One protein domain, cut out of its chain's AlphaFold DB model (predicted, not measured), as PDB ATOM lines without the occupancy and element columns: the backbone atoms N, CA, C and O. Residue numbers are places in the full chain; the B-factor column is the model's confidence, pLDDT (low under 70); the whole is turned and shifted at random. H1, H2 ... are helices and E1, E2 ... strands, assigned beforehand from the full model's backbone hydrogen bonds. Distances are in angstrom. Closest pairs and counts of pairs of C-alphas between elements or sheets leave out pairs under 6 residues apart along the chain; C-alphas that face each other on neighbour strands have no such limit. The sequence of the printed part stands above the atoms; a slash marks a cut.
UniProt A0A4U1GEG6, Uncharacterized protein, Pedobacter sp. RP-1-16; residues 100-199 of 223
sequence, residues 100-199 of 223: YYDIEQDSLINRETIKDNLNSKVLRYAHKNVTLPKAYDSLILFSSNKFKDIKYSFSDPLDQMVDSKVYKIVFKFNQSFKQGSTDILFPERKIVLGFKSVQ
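Overview. This is residues 100 to 199 of the 223 residues of an uncharacterized protein of Pedobacter sp. RP-1-16 (UniProt A0A4U1GEG6). A single twisted sheet of five strands makes the body, and one short helix, H1, lies across one face of it, over E4. Beyond the strand ends, the link between E4 and E5, residues 174 to 188, makes one end of the longest axis. The printed part has 100 residues, with one named helix and five named strands that follow along the chain in the order E1 E2 E3 H1 E4 E5; the sheet runs E1 - E2 - E3 - E4 - E5, all antiparallel. The class is mostly strand, with under half of the residues in named elements. The whole is only just loose, close to compact, with a radius of gyration of the C-alphas of 15.4 A and spans of 49 by 32 by 24 A.

Arrangement. E1, residues 106 to 114, is an edge strand that bends by 58 degrees at residue 109. It forms a hairpin with E2, residues 120 to 127, where N 112 and O 122 are 2.9 A apart. E2 forms a hairpin with E3, residues 138 to 144, with N 123 and O 141 at 2.9 A; E1, E2 and E3 are a meander, each strand the antiparallel neighbour of the one before. H1, residues 156 to 161, is on the sheet over E4, residues 165 to 173, at a height of 8.8 A, its local plane fitted to just 6 C-alphas; it runs across the strands, at 86 degrees to E4 on the local plane. The closest C-alphas of H1 and E4, those of Asp 159 and Lys 165, are 5.0 A apart. Every O i to N i+4 pair of H1 is within hydrogen-bond range. E3 and E4 are antiparallel, with N 140 and O 170 at 2.8 A. E4 forms a hairpin with the edge strand E5, residues 189 to 194, with N 171 and O 191 at 2.9 A. E1 and E5 are apart.

Along the chain. E1 begins at C-alpha 106, (116.888, 168.364, 90.053), and measures 22.2 A; E2 measures 22.4 A, E3 20.2 A, H1 8.6 A, E4 24.3 A and E5 16.5 A, from first to last C-alpha. E5 ends at C-alpha 194, (108.689, 161.120, 106.900).

Size, cuts and confidence. The C-alphas farthest apart, those of Asp 149 and Asp 183, are 49.4 A from each other. The printed part has no cut; the links E3 to H1 and E4 to E5 are long. In the latter, residues 176 to 177 pair antiparallel with residues 185 to 186. The model's pLDDT is under 70 at residues 100 to 101, 103, 130 to 134, 178 to 182 and 198 to 199.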
ATOM      1  N   TYR A 100     105.392 166.115  94.303       56.31
ATOM      2  CA  TYR A 100     106.356 166.553  95.343       56.31
ATOM      3  C   TYR A 100     107.781 166.739  94.826       56.31
ATOM      4  O   TYR A 100     108.629 167.278  95.531       56.31
ATOM      5  N   TYR A 101     108.053 166.225  93.640       65.56
ATOM      6  CA  TYR A 101     109.384 166.090  93.106       65.56
ATOM      7  C   TYR A 101     109.317 166.255  91.600       65.56
ATOM      8  O   TYR A 101     108.454 165.660  90.946       65.56
ATOM      9  N   ASP A 102     110.235 167.057  91.084       70.50
ATOM     10  CA  ASP A 102     110.476 167.201  89.663       70.50
ATOM     11  C   ASP A 102     111.932 166.832  89.389       70.50
ATOM     12  O   ASP A 102     112.845 167.646  89.534       70.50
ATOM     13  N   ILE A 103     112.146 165.567  89.020       68.94
ATOM     14  CA  ILE A 103     113.482 165.052  88.713       68.94
ATOM     15  C   ILE A 103     114.151 165.809  87.576       68.94
ATOM     16  O   ILE A 103     115.375 165.902  87.533       68.94
ATOM     17  N   GLU A 104     113.369 166.352  86.646       80.44
ATOM     18  CA  GLU A 104     113.913 167.039  85.483       80.44
ATOM     19  C   GLU A 104     114.578 168.349  85.909       80.44
ATOM     20  O   GLU A 104     115.608 168.739  85.347       80.44
ATOM     21  N   GLN A 105     114.057 168.971  86.967       84.25
ATOM     22  CA  GLN A 105     114.592 170.195  87.555       84.25
ATOM     23  C   GLN A 105     115.635 169.950  88.649       84.25
ATOM     24  O   GLN A 105     116.202 170.914  89.152       84.25
ATOM     25  N   ASP A 106     115.949 168.699  88.984       87.25
ATOM     26  CA  ASP A 106     116.888 168.364  90.053       87.25
ATOM     27  C   ASP A 106     118.152 167.667  89.526       87.25
ATOM     28  O   ASP A 106     118.128 166.865  88.593       87.25
ATOM     29  N   SER A 107     119.294 167.973  90.142       91.06
ATOM     30  CA  SER A 107     120.594 167.353  89.859       91.06
ATOM     31  C   SER A 107     121.096 166.615  91.090       91.06
ATOM     32  O   SER A 107     121.220 167.216  92.156       91.06
ATOM     33  N   LEU A 108     121.419 165.325  90.958       92.81
ATOM     34  CA  LEU A 108     122.030 164.546  92.038       92.81
ATOM     35  C   LEU A 108     123.439 165.084  92.327       92.81
ATOM     36  O   LEU A 108     124.301 165.065  91.455       92.81
ATOM     37  N   ILE A 109     123.676 165.528  93.560       95.00
ATOM     38  CA  ILE A 109     124.976 166.035  94.023       95.00
ATOM     39  C   ILE A 109     125.744 164.954  94.772       95.00
ATOM     40  O   ILE A 109     126.962 164.856  94.665       95.00
ATOM     41  N   ASN A 110     125.050 164.171  95.596       95.50
ATOM     42  CA  ASN A 110     125.700 163.229  96.496       95.50
ATOM     43  C   ASN A 110     124.801 162.017  96.747       95.50
ATOM     44  O   ASN A 110     123.580 162.145  96.884       95.50
ATOM     45  N   ARG A 111     125.433 160.846  96.832       95.25
ATOM     46  CA  ARG A 111     124.837 159.607  97.311       95.25
ATOM     47  C   ARG A 111     125.707 159.036  98.427       95.25
ATOM     48  O   ARG A 111     126.894 158.797  98.235       95.25
ATOM     49  N   GLU A 112     125.077 158.733  99.551       95.81
ATOM     50  CA  GLU A 112     125.710 158.162 100.734       95.81
ATOM     51  C   GLU A 112     124.899 156.956 101.222       95.81
ATOM     52  O   GLU A 112     123.680 156.900 101.055       95.81
ATOM     53  N   THR A 113     125.563 155.976 101.831       93.88
ATOM     54  CA  THR A 113     124.890 154.920 102.598       93.88
ATOM     55  C   THR A 113     125.311 155.036 104.052       93.88
ATOM     56  O   THR A 113     126.487 154.881 104.377       93.88
ATOM     57  N   ILE A 114     124.344 155.293 104.925       92.38
ATOM     58  CA  ILE A 114     124.551 155.404 106.363       92.38
ATOM     59  C   ILE A 114     124.319 154.023 106.974       92.38
ATOM     60  O   ILE A 114     123.237 153.447 106.849       92.38
ATOM     61  N   LYS A 115     125.335 153.488 107.660       86.25
ATOM     62  CA  LYS A 115     125.233 152.243 108.440       86.25
ATOM     63  C   LYS A 115     124.516 152.502 109.768       86.25
ATOM     64  O   LYS A 115     125.114 152.438 110.836       86.25
ATOM     65  N   ASP A 116     123.243 152.861 109.687       86.44
ATOM     66  CA  ASP A 116     122.351 152.992 110.834       86.44
ATOM     67  C   ASP A 116     121.492 151.727 111.012       86.44
ATOM     68  O   ASP A 116     121.539 150.783 110.222       86.44
ATOM     69  N   ASN A 117     120.633 151.720 112.032       82.38
ATOM     70  CA  ASN A 117     119.663 150.644 112.244       82.38
ATOM     71  C   ASN A 117     118.676 150.466 111.081       82.38
ATOM     72  O   ASN A 117     117.894 149.520 111.113       82.38
ATOM     73  N   LEU A 118     118.652 151.342 110.079       85.06
ATOM     74  CA  LEU A 118     117.795 151.244 108.902       85.06
ATOM     75  C   LEU A 118     118.584 150.883 107.634       85.06
ATOM     76  O   LEU A 118     117.953 150.584 106.623       85.06
ATOM     77  N   ASN A 119     119.921 150.847 107.687       87.38
ATOM     78  CA  ASN A 119     120.807 150.832 106.520       87.38
ATOM     79  C   ASN A 119     120.369 151.867 105.468       87.38
ATOM     80  O   ASN A 119     120.098 151.530 104.314       87.38
ATOM     81  N   SER A 120     120.205 153.116 105.904       91.81
ATOM     82  CA  SER A 120     119.638 154.188 105.087       91.81
ATOM     83  C   SER A 120     120.530 154.559 103.898       91.81
ATOM     84  O   SER A 120     121.694 154.918 104.071       91.81
ATOM     85  N   LYS A 121     119.961 154.590 102.689       94.69
ATOM     86  CA  LYS A 121     120.545 155.310 101.548       94.69
ATOM     87  C   LYS A 121     120.098 156.770 101.620       94.69
ATOM     88  O   LYS A 121     118.914 157.049 101.816       94.69
ATOM     89  N   VAL A 122     121.032 157.700 101.456       95.62
ATOM     90  CA  VAL A 122     120.771 159.142 101.442       95.62
ATOM     91  C   VAL A 122     121.193 159.713 100.098       95.62
ATOM     92  O   VAL A 122     122.353 159.610  99.707       95.62
ATOM     93  N   LEU A 123     120.247 160.323  99.390       94.56
ATOM     94  CA  LEU A 123     120.487 160.983  98.113       94.56
ATOM     95  C   LEU A 123     120.228 162.477  98.275       94.56
ATOM     96  O   LEU A 123     119.202 162.874  98.825       94.56
ATOM     97  N   ARG A 124     121.159 163.310  97.810       94.56
ATOM     98  CA  ARG A 124     121.069 164.771  97.885       94.56
ATOM     99  C   ARG A 124     121.035 165.340  96.482       94.56
ATOM    100  O   ARG A 124     121.939 165.068  95.696       94.56
ATOM    101  N   TYR A 125     120.035 166.160  96.213       92.56
ATOM    102  CA  TYR A 125     119.857 166.861  94.956       92.56
ATOM    103  C   TYR A 125     119.886 168.371  95.199       92.56
ATOM    104  O   TYR A 125     119.435 168.830  96.253       92.56
ATOM    105  N   ALA A 126     120.389 169.133  94.229       91.25
ATOM    106  CA  ALA A 126     120.109 170.565  94.130       91.25
ATOM    107  C   ALA A 126     119.134 170.826  93.001       91.25
ATOM    108  O   ALA A 126     119.174 170.161  91.964       91.25
ATOM    109  N   HIS A 127     118.314 171.843  93.210       88.00
ATOM    110  CA  HIS A 127     117.426 172.339  92.186       88.00
ATOM    111  C   HIS A 127     118.213 173.160  91.159       88.00
ATOM    112  O   HIS A 127     119.018 174.019  91.520       88.00
ATOM    113  N   LYS A 128     117.996 172.896  89.870       83.75
ATOM    114  CA  LYS A 128     118.720 173.536  88.760       83.75
ATOM    115  C   LYS A 128     118.356 175.016  88.610       83.75
ATOM    116  O   LYS A 128     119.209 175.805  88.221       83.75
ATOM    117  N   ASN A 129     117.118 175.394  88.944       73.94
ATOM    118  CA  ASN A 129     116.567 176.734  88.717       73.94
ATOM    119  C   ASN A 129     115.990 177.351  90.004       73.94
ATOM    120  O   ASN A 129     114.782 177.369  90.223       73.94
ATOM    121  N   VAL A 130     116.854 177.900  90.861       65.00
ATOM    122  CA  VAL A 130     116.467 178.494  92.165       65.00
ATOM    123  C   VAL A 130     115.815 179.888  92.024       65.00
ATOM    124  O   VAL A 130     115.482 180.548  93.002       65.00
ATOM    125  N   THR A 131     115.586 180.373  90.803       59.59
ATOM    126  CA  THR A 131     115.087 181.736  90.535       59.59
ATOM    127  C   THR A 131     113.637 181.983  90.966       59.59
ATOM    128  O   THR A 131     113.191 183.131  90.970       59.59
ATOM    129  N   LEU A 132     112.894 180.942  91.357       58.47
ATOM    130  CA  LEU A 132     111.524 181.064  91.847       58.47
ATOM    131  C   LEU A 132     111.487 181.030  93.387       58.47
ATOM    132  O   LEU A 132     111.881 180.022  93.968       58.47
ATOM    133  N   PRO A 133     110.881 182.025  94.072       56.69
ATOM    134  CA  PRO A 133     110.784 182.088  95.546       56.69
ATOM    135  C   PRO A 133     110.089 180.898  96.232       56.69
ATOM    136  O   PRO A 133     110.015 180.820  97.461       56.69
ATOM    137  N   LYS A 134     109.479 180.014  95.438       64.69
ATOM    138  CA  LYS A 134     108.727 178.839  95.884       64.69
ATOM    139  C   LYS A 134     109.483 177.526  95.665       64.69
ATOM    140  O   LYS A 134     109.031 176.510  96.186       64.69
ATOM    141  N   ALA A 135     110.580 177.536  94.909       72.94
ATOM    142  CA  ALA A 135     111.405 176.356  94.694       72.94
ATOM    143  C   ALA A 135     112.280 176.094  95.928       72.94
ATOM    144  O   ALA A 135     112.680 177.025  96.626       72.94
ATOM    145  N   TYR A 136     112.532 174.824  96.227       84.56
ATOM    146  CA  TYR A 136     113.529 174.438  97.223       84.56
ATOM    147  C   TYR A 136     114.926 174.553  96.615       84.56
ATOM    148  O   TYR A 136     115.102 174.345  95.422       84.56
ATOM    149  N   ASP A 137     115.931 174.835  97.436       87.50
ATOM    150  CA  ASP A 137     117.330 174.852  97.001       87.50
ATOM    151  C   ASP A 137     117.890 173.435  96.908       87.50
ATOM    152  O   ASP A 137     118.626 173.086  95.985       87.50
ATOM    153  N   SER A 138     117.549 172.601  97.893       89.88
ATOM    154  CA  SER A 138     118.005 171.216  97.932       89.88
ATOM    155  C   SER A 138     116.948 170.255  98.444       89.88
ATOM    156  O   SER A 138     116.143 170.561  99.329       89.88
ATOM    157  N   LEU A 139     117.005 169.054  97.884       91.25
ATOM    158  CA  LEU A 139     116.171 167.918  98.226       91.25
ATOM    159  C   LEU A 139     117.058 166.810  98.783       91.25
ATOM    160  O   LEU A 139     118.079 166.454  98.196       91.25
ATOM    161  N   ILE A 140     116.668 166.243  99.918       93.00
ATOM    162  CA  ILE A 140     117.359 165.102 100.516       93.00
ATOM    163  C   ILE A 140     116.358 163.966 100.672       93.00
ATOM    164  O   ILE A 140     115.378 164.090 101.413       93.00
ATOM    165  N   LEU A 141     116.628 162.858  99.994       92.81
ATOM    166  CA  LEU A 141     115.847 161.632 100.057       92.81
ATOM    167  C   LEU A 141     116.543 160.634 100.975       92.81
ATOM    168  O   LEU A 141     117.748 160.420 100.867       92.81
ATOM    169  N   PHE A 142     115.770 160.014 101.857       93.75
ATOM    170  CA  PHE A 142     116.203 158.908 102.699       93.75
ATOM    171  C   PHE A 142     115.386 157.679 102.318       93.75
ATOM    172  O   PHE A 142     114.151 157.707 102.397       93.75
ATOM    173  N   SER A 143     116.062 156.601 101.935       93.94
ATOM    174  CA  SER A 143     115.415 155.345 101.573       93.94
ATOM    175  C   SER A 143     116.002 154.150 102.314       93.94
ATOM    176  O   SER A 143     117.143 154.171 102.778       93.94
ATOM    177  N   SER A 144     115.189 153.113 102.501       93.62
ATOM    178  CA  SER A 144     115.589 151.882 103.181       93.62
ATOM    179  C   SER A 144     114.701 150.714 102.761       93.62
ATOM    180  O   SER A 144     113.486 150.847 102.618       93.62
ATOM    181  N   ASN A 145     115.302 149.530 102.643       91.31
ATOM    182  CA  ASN A 145     114.573 148.288 102.381       91.31
ATOM    183  C   ASN A 145     113.791 147.774 103.598       91.31
ATOM    184  O   ASN A 145     112.939 146.904 103.441       91.31
ATOM    185  N   LYS A 146     114.015 148.322 104.801       88.69
ATOM    186  CA  LYS A 146     113.255 147.934 106.003       88.69
ATOM    187  C   LYS A 146     111.786 148.351 105.955       88.69
ATOM    188  O   LYS A 146     110.981 147.808 106.699       88.69
ATOM    189  N   PHE A 147     111.436 149.290 105.080       84.88
ATOM    190  CA  PHE A 147     110.062 149.747 104.888       84.88
ATOM    191  C   PHE A 147     109.415 149.172 103.619       84.88
ATOM    192  O   PHE A 147     108.353 149.647 103.227       84.88
ATOM    193  N   LYS A 148     110.023 148.163 102.971       82.31
ATOM    194  CA  LYS A 148     109.501 147.577 101.720       82.31
ATOM    195  C   LYS A 148     108.080 147.015 101.861       82.31
ATOM    196  O   LYS A 148     107.311 147.061 100.909       82.31
ATOM    197  N   ASP A 149     107.729 146.539 103.056       79.75
ATOM    198  CA  ASP A 149     106.417 145.950 103.338       79.75
ATOM    199  C   ASP A 149     105.341 147.025 103.607       79.75
ATOM    200  O   ASP A 149     104.151 146.721 103.696       79.75
ATOM    201  N   ILE A 150     105.727 148.306 103.712       77.50
ATOM    202  CA  ILE A 150     104.776 149.417 103.815       77.50
ATOM    203  C   ILE A 150     104.214 149.716 102.427       77.50
ATOM    204  O   ILE A 150     104.921 150.206 101.541       77.50
ATOM    205  N   LYS A 151     102.904 149.492 102.262       72.69
ATOM    206  CA  LYS A 151     102.213 149.755 100.993       72.69
ATOM    207  C   LYS A 151     102.302 151.231 100.593       72.69
ATOM    208  O   LYS A 151     102.642 151.537  99.457       72.69
ATOM    209  N   TYR A 152     102.010 152.149 101.512       74.19
ATOM    210  CA  TYR A 152     102.000 153.583 101.209       74.19
ATOM    211  C   TYR A 152     103.395 154.102 100.833       74.19
ATOM    212  O   TYR A 152     104.364 153.826 101.536       74.19
ATOM    213  N   SER A 153     103.493 154.867  99.744       77.06
ATOM    214  CA  SER A 153     104.707 155.570  99.313       77.06
ATOM    215  C   SER A 153     104.489 157.081  99.299       77.06
ATOM    216  O   SER A 153     103.367 157.547  99.107       77.06
ATOM    217  N   PHE A 154     105.562 157.863  99.454       74.88
ATOM    218  CA  PHE A 154     105.512 159.277  99.066       74.88
ATOM    219  C   PHE A 154     105.353 159.440  97.551       74.88
ATOM    220  O   PHE A 154     104.737 160.408  97.112       74.88
ATOM    221  N   SER A 155     105.925 158.521  96.767       75.38
ATOM    222  CA  SER A 155     105.838 158.473  95.309       75.38
ATOM    223  C   SER A 155     106.416 157.144  94.814       75.38
ATOM    224  O   SER A 155     107.602 156.883  95.009       75.38
ATOM    225  N   ASP A 156     105.610 156.324  94.138       79.00
ATOM    226  CA  ASP A 156     106.090 155.052  93.578       79.00
ATOM    227  C   ASP A 156     107.258 155.240  92.583       79.00
ATOM    228  O   ASP A 156     108.232 154.491  92.680       79.00
ATOM    229  N   PRO A 157     107.260 156.269  91.703       80.69
ATOM    230  CA  PRO A 157     108.433 156.592  90.890       80.69
ATOM    231  C   PRO A 157     109.713 156.848  91.696       80.69
ATOM    232  O   PRO A 157     110.794 156.446  91.270       80.69
ATOM    233  N   LEU A 158     109.615 157.501  92.863       81.62
ATOM    234  CA  LEU A 158     110.779 157.727  93.721       81.62
ATOM    235  C   LEU A 158     111.308 156.413  94.295       81.62
ATOM    236  O   LEU A 158     112.517 156.200  94.257       81.62
ATOM    237  N   ASP A 159     110.421 155.546  94.790       87.12
ATOM    238  CA  ASP A 159     110.795 154.234  95.333       87.12
ATOM    239  C   ASP A 159     111.499 153.370  94.274       87.12
ATOM    240  O   ASP A 159     112.516 152.733  94.560       87.12
ATOM    241  N   GLN A 160     110.990 153.392  93.036       86.06
ATOM    242  CA  GLN A 160     111.584 152.693  91.895       86.06
ATOM    243  C   GLN A 160     112.963 153.254  91.536       86.06
ATOM    244  O   GLN A 160     113.912 152.491  91.374       86.06
ATOM    245  N   MET A 161     113.101 154.581  91.459       85.69
ATOM    246  CA  MET A 161     114.367 155.236  91.115       85.69
ATOM    247  C   MET A 161     115.500 154.862  92.082       85.69
ATOM    248  O   MET A 161     116.649 154.704  91.666       85.69
ATOM    249  N   VAL A 162     115.202 154.766  93.380       88.06
ATOM    250  CA  VAL A 162     116.214 154.494  94.416       88.06
ATOM    251  C   VAL A 162     116.313 153.014  94.796       88.06
ATOM    252  O   VAL A 162     117.102 152.670  95.688       88.06
ATOM    253  N   ASP A 163     115.521 152.154  94.146       90.38
ATOM    254  CA  ASP A 163     115.417 150.713  94.407       90.38
ATOM    255  C   ASP A 163     115.298 150.407  95.912       90.38
ATOM    256  O   ASP A 163     116.094 149.683  96.516       90.38
ATOM    257  N   SER A 164     114.419 151.152  96.584       92.00
ATOM    258  CA  SER A 164     114.129 151.028  98.018       92.00
ATOM    259  C   SER A 164     113.003 151.978  98.416       92.00
ATOM    260  O   SER A 164     112.752 152.977  97.751       92.00
ATOM    261  N   LYS A 165     112.342 151.716  99.546       90.69
ATOM    262  CA  LYS A 165     111.269 152.587 100.032       90.69
ATOM    263  C   LYS A 165     111.828 153.931 100.498       90.69
ATOM    264  O   LYS A 165     112.605 153.962 101.459       90.69
ATOM    265  N   VAL A 166     111.410 155.038  99.889       90.56
ATOM    266  CA  VAL A 166     111.664 156.386 100.404       90.56
ATOM    267  C   VAL A 166     110.801 156.586 101.639       90.56
ATOM    268  O   VAL A 166     109.575 156.626 101.571       90.56
ATOM    269  N   TYR A 167     111.451 156.705 102.792       89.12
ATOM    270  CA  TYR A 167     110.768 156.837 104.075       89.12
ATOM    271  C   TYR A 167     110.892 158.234 104.673       89.12
ATOM    272  O   TYR A 167     110.199 158.539 105.642       89.12
ATOM    273  N   LYS A 168     111.732 159.104 104.106       90.69
ATOM    274  CA  LYS A 168     111.807 160.507 104.503       90.69
ATOM    275  C   LYS A 168     112.304 161.383 103.360       90.69
ATOM    276  O   LYS A 168     113.233 161.025 102.644       90.69
ATOM    277  N   ILE A 169     111.694 162.554 103.238       89.06
ATOM    278  CA  ILE A 169     112.015 163.595 102.269       89.06
ATOM    279  C   ILE A 169     112.256 164.888 103.039       89.06
ATOM    280  O   ILE A 169     111.496 165.246 103.940       89.06
ATOM    281  N   VAL A 170     113.332 165.587 102.704       89.81
ATOM    282  CA  VAL A 170     113.650 166.894 103.269       89.81
ATOM    283  C   VAL A 170     113.827 167.888 102.137       89.81
ATOM    284  O   VAL A 170     114.761 167.760 101.354       89.81
ATOM    285  N   PHE A 171     112.988 168.915 102.124       87.75
ATOM    286  CA  PHE A 171     113.173 170.101 101.301       87.75
ATOM    287  C   PHE A 171     113.850 171.170 102.148       87.75
ATOM    288  O   PHE A 171     113.383 171.465 103.255       87.75
ATOM    289  N   LYS A 172     114.942 171.739 101.651       88.75
ATOM    290  CA  LYS A 172     115.611 172.882 102.269       88.75
ATOM    291  C   LYS A 172     115.460 174.106 101.384       88.75
ATOM    292  O   LYS A 172     115.646 174.017 100.174       88.75
ATOM    293  N   PHE A 173     115.168 175.223 102.028       87.12
ATOM    294  CA  PHE A 173     115.062 176.538 101.426       87.12
ATOM    295  C   PHE A 173     116.068 177.428 102.143       87.12
ATOM    296  O   PHE A 173     115.930 177.640 103.349       87.12
ATOM    297  N   ASN A 174     117.072 177.911 101.432       85.38
ATOM    298  CA  ASN A 174     118.046 178.844 101.957       85.38
ATOM    299  C   ASN A 174     117.388 180.202 102.209       85.38
ATOM    300  O   ASN A 174     116.321 180.537 101.682       85.38
ATOM    301  N   GLN A 175     118.052 180.995 103.039       84.38
ATOM    302  CA  GLN A 175     117.674 182.377 103.262       84.38
ATOM    303  C   GLN A 175     117.748 183.160 101.941       84.38
ATOM    304  O   GLN A 175     118.734 183.071 101.212       84.38
ATOM    305  N   SER A 176     116.697 183.913 101.625       81.12
ATOM    306  CA  SER A 176     116.603 184.680 100.378       81.12
ATOM    307  C   SER A 176     115.743 185.925 100.557       81.12
ATOM    308  O   SER A 176     114.862 185.979 101.412       81.12
ATOM    309  N   PHE A 177     115.993 186.952  99.753       75.94
ATOM    310  CA  PHE A 177     115.135 188.133  99.717       75.94
ATOM    311  C   PHE A 177     113.874 187.855  98.900       75.94
ATOM    312  O   PHE A 177     113.895 187.092  97.930       75.94
ATOM    313  N   LYS A 178     112.760 188.492  99.269       69.81
ATOM    314  CA  LYS A 178     111.546 188.464  98.449       69.81
ATOM    315  C   LYS A 178     111.870 188.991  97.050       69.81
ATOM    316  O   LYS A 178     112.411 190.081  96.907       69.81
ATOM    317  N   GLN A 179     111.480 188.256  96.011       65.44
ATOM    318  CA  GLN A 179     111.630 188.738  94.637       65.44
ATOM    319  C   GLN A 179     110.919 190.094  94.482       65.44
ATOM    320  O   GLN A 179     109.721 190.199  94.748       65.44
ATOM    321  N   GLY A 180     111.677 191.127  94.105       68.44
ATOM    322  CA  GLY A 180     111.184 192.503  93.974       68.44
ATOM    323  C   GLY A 180     111.176 193.341  95.263       68.44
ATOM    324  O   GLY A 180     110.618 194.431  95.246       68.44
ATOM    325  N   SER A 181     111.764 192.873  96.371       65.00
ATOM    326  CA  SER A 181     111.937 193.675  97.592       65.00
ATOM    327  C   SER A 181     113.257 193.326  98.287       65.00
ATOM    328  O   SER A 181     113.438 192.187  98.720       65.00
ATOM    329  N   THR A 182     114.137 194.307  98.476       67.88
ATOM    330  CA  THR A 182     115.384 194.161  99.252       67.88
ATOM    331  C   THR A 182     115.159 194.116 100.762       67.88
ATOM    332  O   THR A 182     116.053 193.719 101.497       67.88
ATOM    333  N   ASP A 183     113.962 194.472 101.229       76.38
ATOM    334  CA  ASP A 183     113.752 194.789 102.648       76.38
ATOM    335  C   ASP A 183     113.142 193.622 103.434       76.38
ATOM    336  O   ASP A 183     113.135 193.615 104.663       76.38
ATOM    337  N   ILE A 184     112.637 192.603 102.731       74.38
ATOM    338  CA  ILE A 184     112.001 191.431 103.337       74.38
ATOM    339  C   ILE A 184     112.864 190.199 103.083       74.38
ATOM    340  O   ILE A 184     112.855 189.610 101.999       74.38
ATOM    341  N   LEU A 185     113.585 189.806 104.129       79.88
ATOM    342  CA  LEU A 185     114.422 188.618 104.178       79.88
ATOM    343  C   LEU A 185     113.590 187.411 104.622       79.88
ATOM    344  O   LEU A 185     113.123 187.349 105.761       79.88
ATOM    345  N   PHE A 186     113.403 186.434 103.737       77.06
ATOM    346  CA  PHE A 186     112.830 185.149 104.117       77.06
ATOM    347  C   PHE A 186     113.896 184.312 104.823       77.06
ATOM    348  O   PHE A 186     114.971 184.108 104.257       77.06
ATOM    349  N   PRO A 187     113.618 183.798 106.032       79.81
ATOM    350  CA  PRO A 187     114.570 182.962 106.747       79.81
ATOM    351  C   PRO A 187     114.777 181.624 106.032       79.81
ATOM    352  O   PRO A 187     113.961 181.209 105.201       79.81
ATOM    353  N   GLU A 188     115.840 180.915 106.416       84.06
ATOM    354  CA  GLU A 188     115.999 179.505 106.060       84.06
ATOM    355  C   GLU A 188     114.772 178.711 106.538       84.06
ATOM    356  O   GLU A 188     114.264 178.901 107.648       84.06
ATOM    357  N   ARG A 189     114.270 177.812 105.690       82.12
ATOM    358  CA  ARG A 189     113.130 176.944 106.003       82.12
ATOM    359  C   ARG A 189     113.442 175.511 105.624       82.12
ATOM    360  O   ARG A 189     114.197 175.223 104.697       82.12
ATOM    361  N   LYS A 190     112.783 174.586 106.312       82.50
ATOM    362  CA  LYS A 190     112.896 173.159 106.038       82.50
ATOM    363  C   LYS A 190     111.535 172.498 106.141       82.50
ATOM    364  O   LYS A 190     110.866 172.617 107.163       82.50
ATOM    365  N   ILE A 191     111.159 171.761 105.102       81.44
ATOM    366  CA  ILE A 191     109.977 170.898 105.112       81.44
ATOM    367  C   ILE A 191     110.472 169.462 105.215       81.44
ATOM    368  O   ILE A 191     111.317 169.033 104.433       81.44
ATOM    369  N   VAL A 192     109.967 168.723 106.201       83.69
ATOM    370  CA  VAL A 192     110.306 167.313 106.406       83.69
ATOM    371  C   VAL A 192     109.041 166.488 106.307       83.69
ATOM    372  O   VAL A 192     108.120 166.669 107.099       83.69
ATOM    373  N   LEU A 193     109.034 165.553 105.368       82.50
ATOM    374  CA  LEU A 193     108.035 164.501 105.265       82.50
ATOM    375  C   LEU A 193     108.710 163.200 105.678       82.50
ATOM    376  O   LEU A 193     109.848 162.949 105.288       82.50
ATOM    377  N   GLY A 194     108.065 162.372 106.492       82.69
ATOM    378  CA  GLY A 194     108.689 161.120 106.900       82.69
ATOM    379  C   GLY A 194     107.740 160.138 107.556       82.69
ATOM    380  O   GLY A 194     106.805 160.529 108.252       82.69
ATOM    381  N   PHE A 195     108.020 158.854 107.351       78.38
ATOM    382  CA  PHE A 195     107.442 157.773 108.125       78.38
ATOM    383  C   PHE A 195     108.205 157.638 109.431       78.38
ATOM    384  O   PHE A 195     109.437 157.629 109.476       78.38
ATOM    385  N   LYS A 196     107.451 157.506 110.514       73.44
ATOM    386  CA  LYS A 196     107.980 157.140 111.817       73.44
ATOM    387  C   LYS A 196     107.164 155.955 112.302       73.44
ATOM    388  O   LYS A 196     105.939 156.036 112.317       73.44
ATOM    389  N   SER A 197     107.836 154.875 112.692       70.38
ATOM    390  CA  SER A 197     107.168 153.822 113.454       70.38
ATOM    391  C   SER A 197     106.754 154.405 114.803       70.38
ATOM    392  O   SER A 197     107.559 155.059 115.474       70.38
ATOM    393  N   VAL A 198     105.490 154.234 115.169       69.44
ATOM    394  CA  VAL A 198     104.939 154.723 116.433       69.44
ATOM    395  C   VAL A 198     104.441 153.508 117.199       69.44
ATOM    396  O   VAL A 198     103.704 152.696 116.642       69.44
ATOM    397  N   GLN A 199     104.843 153.378 118.464       68.56
ATOM    398  CA  GLN A 199     104.186 152.436 119.364       68.56
ATOM    399  C   GLN A 199     102.757 152.925 119.597       68.56
ATOM    400  O   GLN A 199     102.536 154.074 119.973       68.56
TER     401      GLN A 199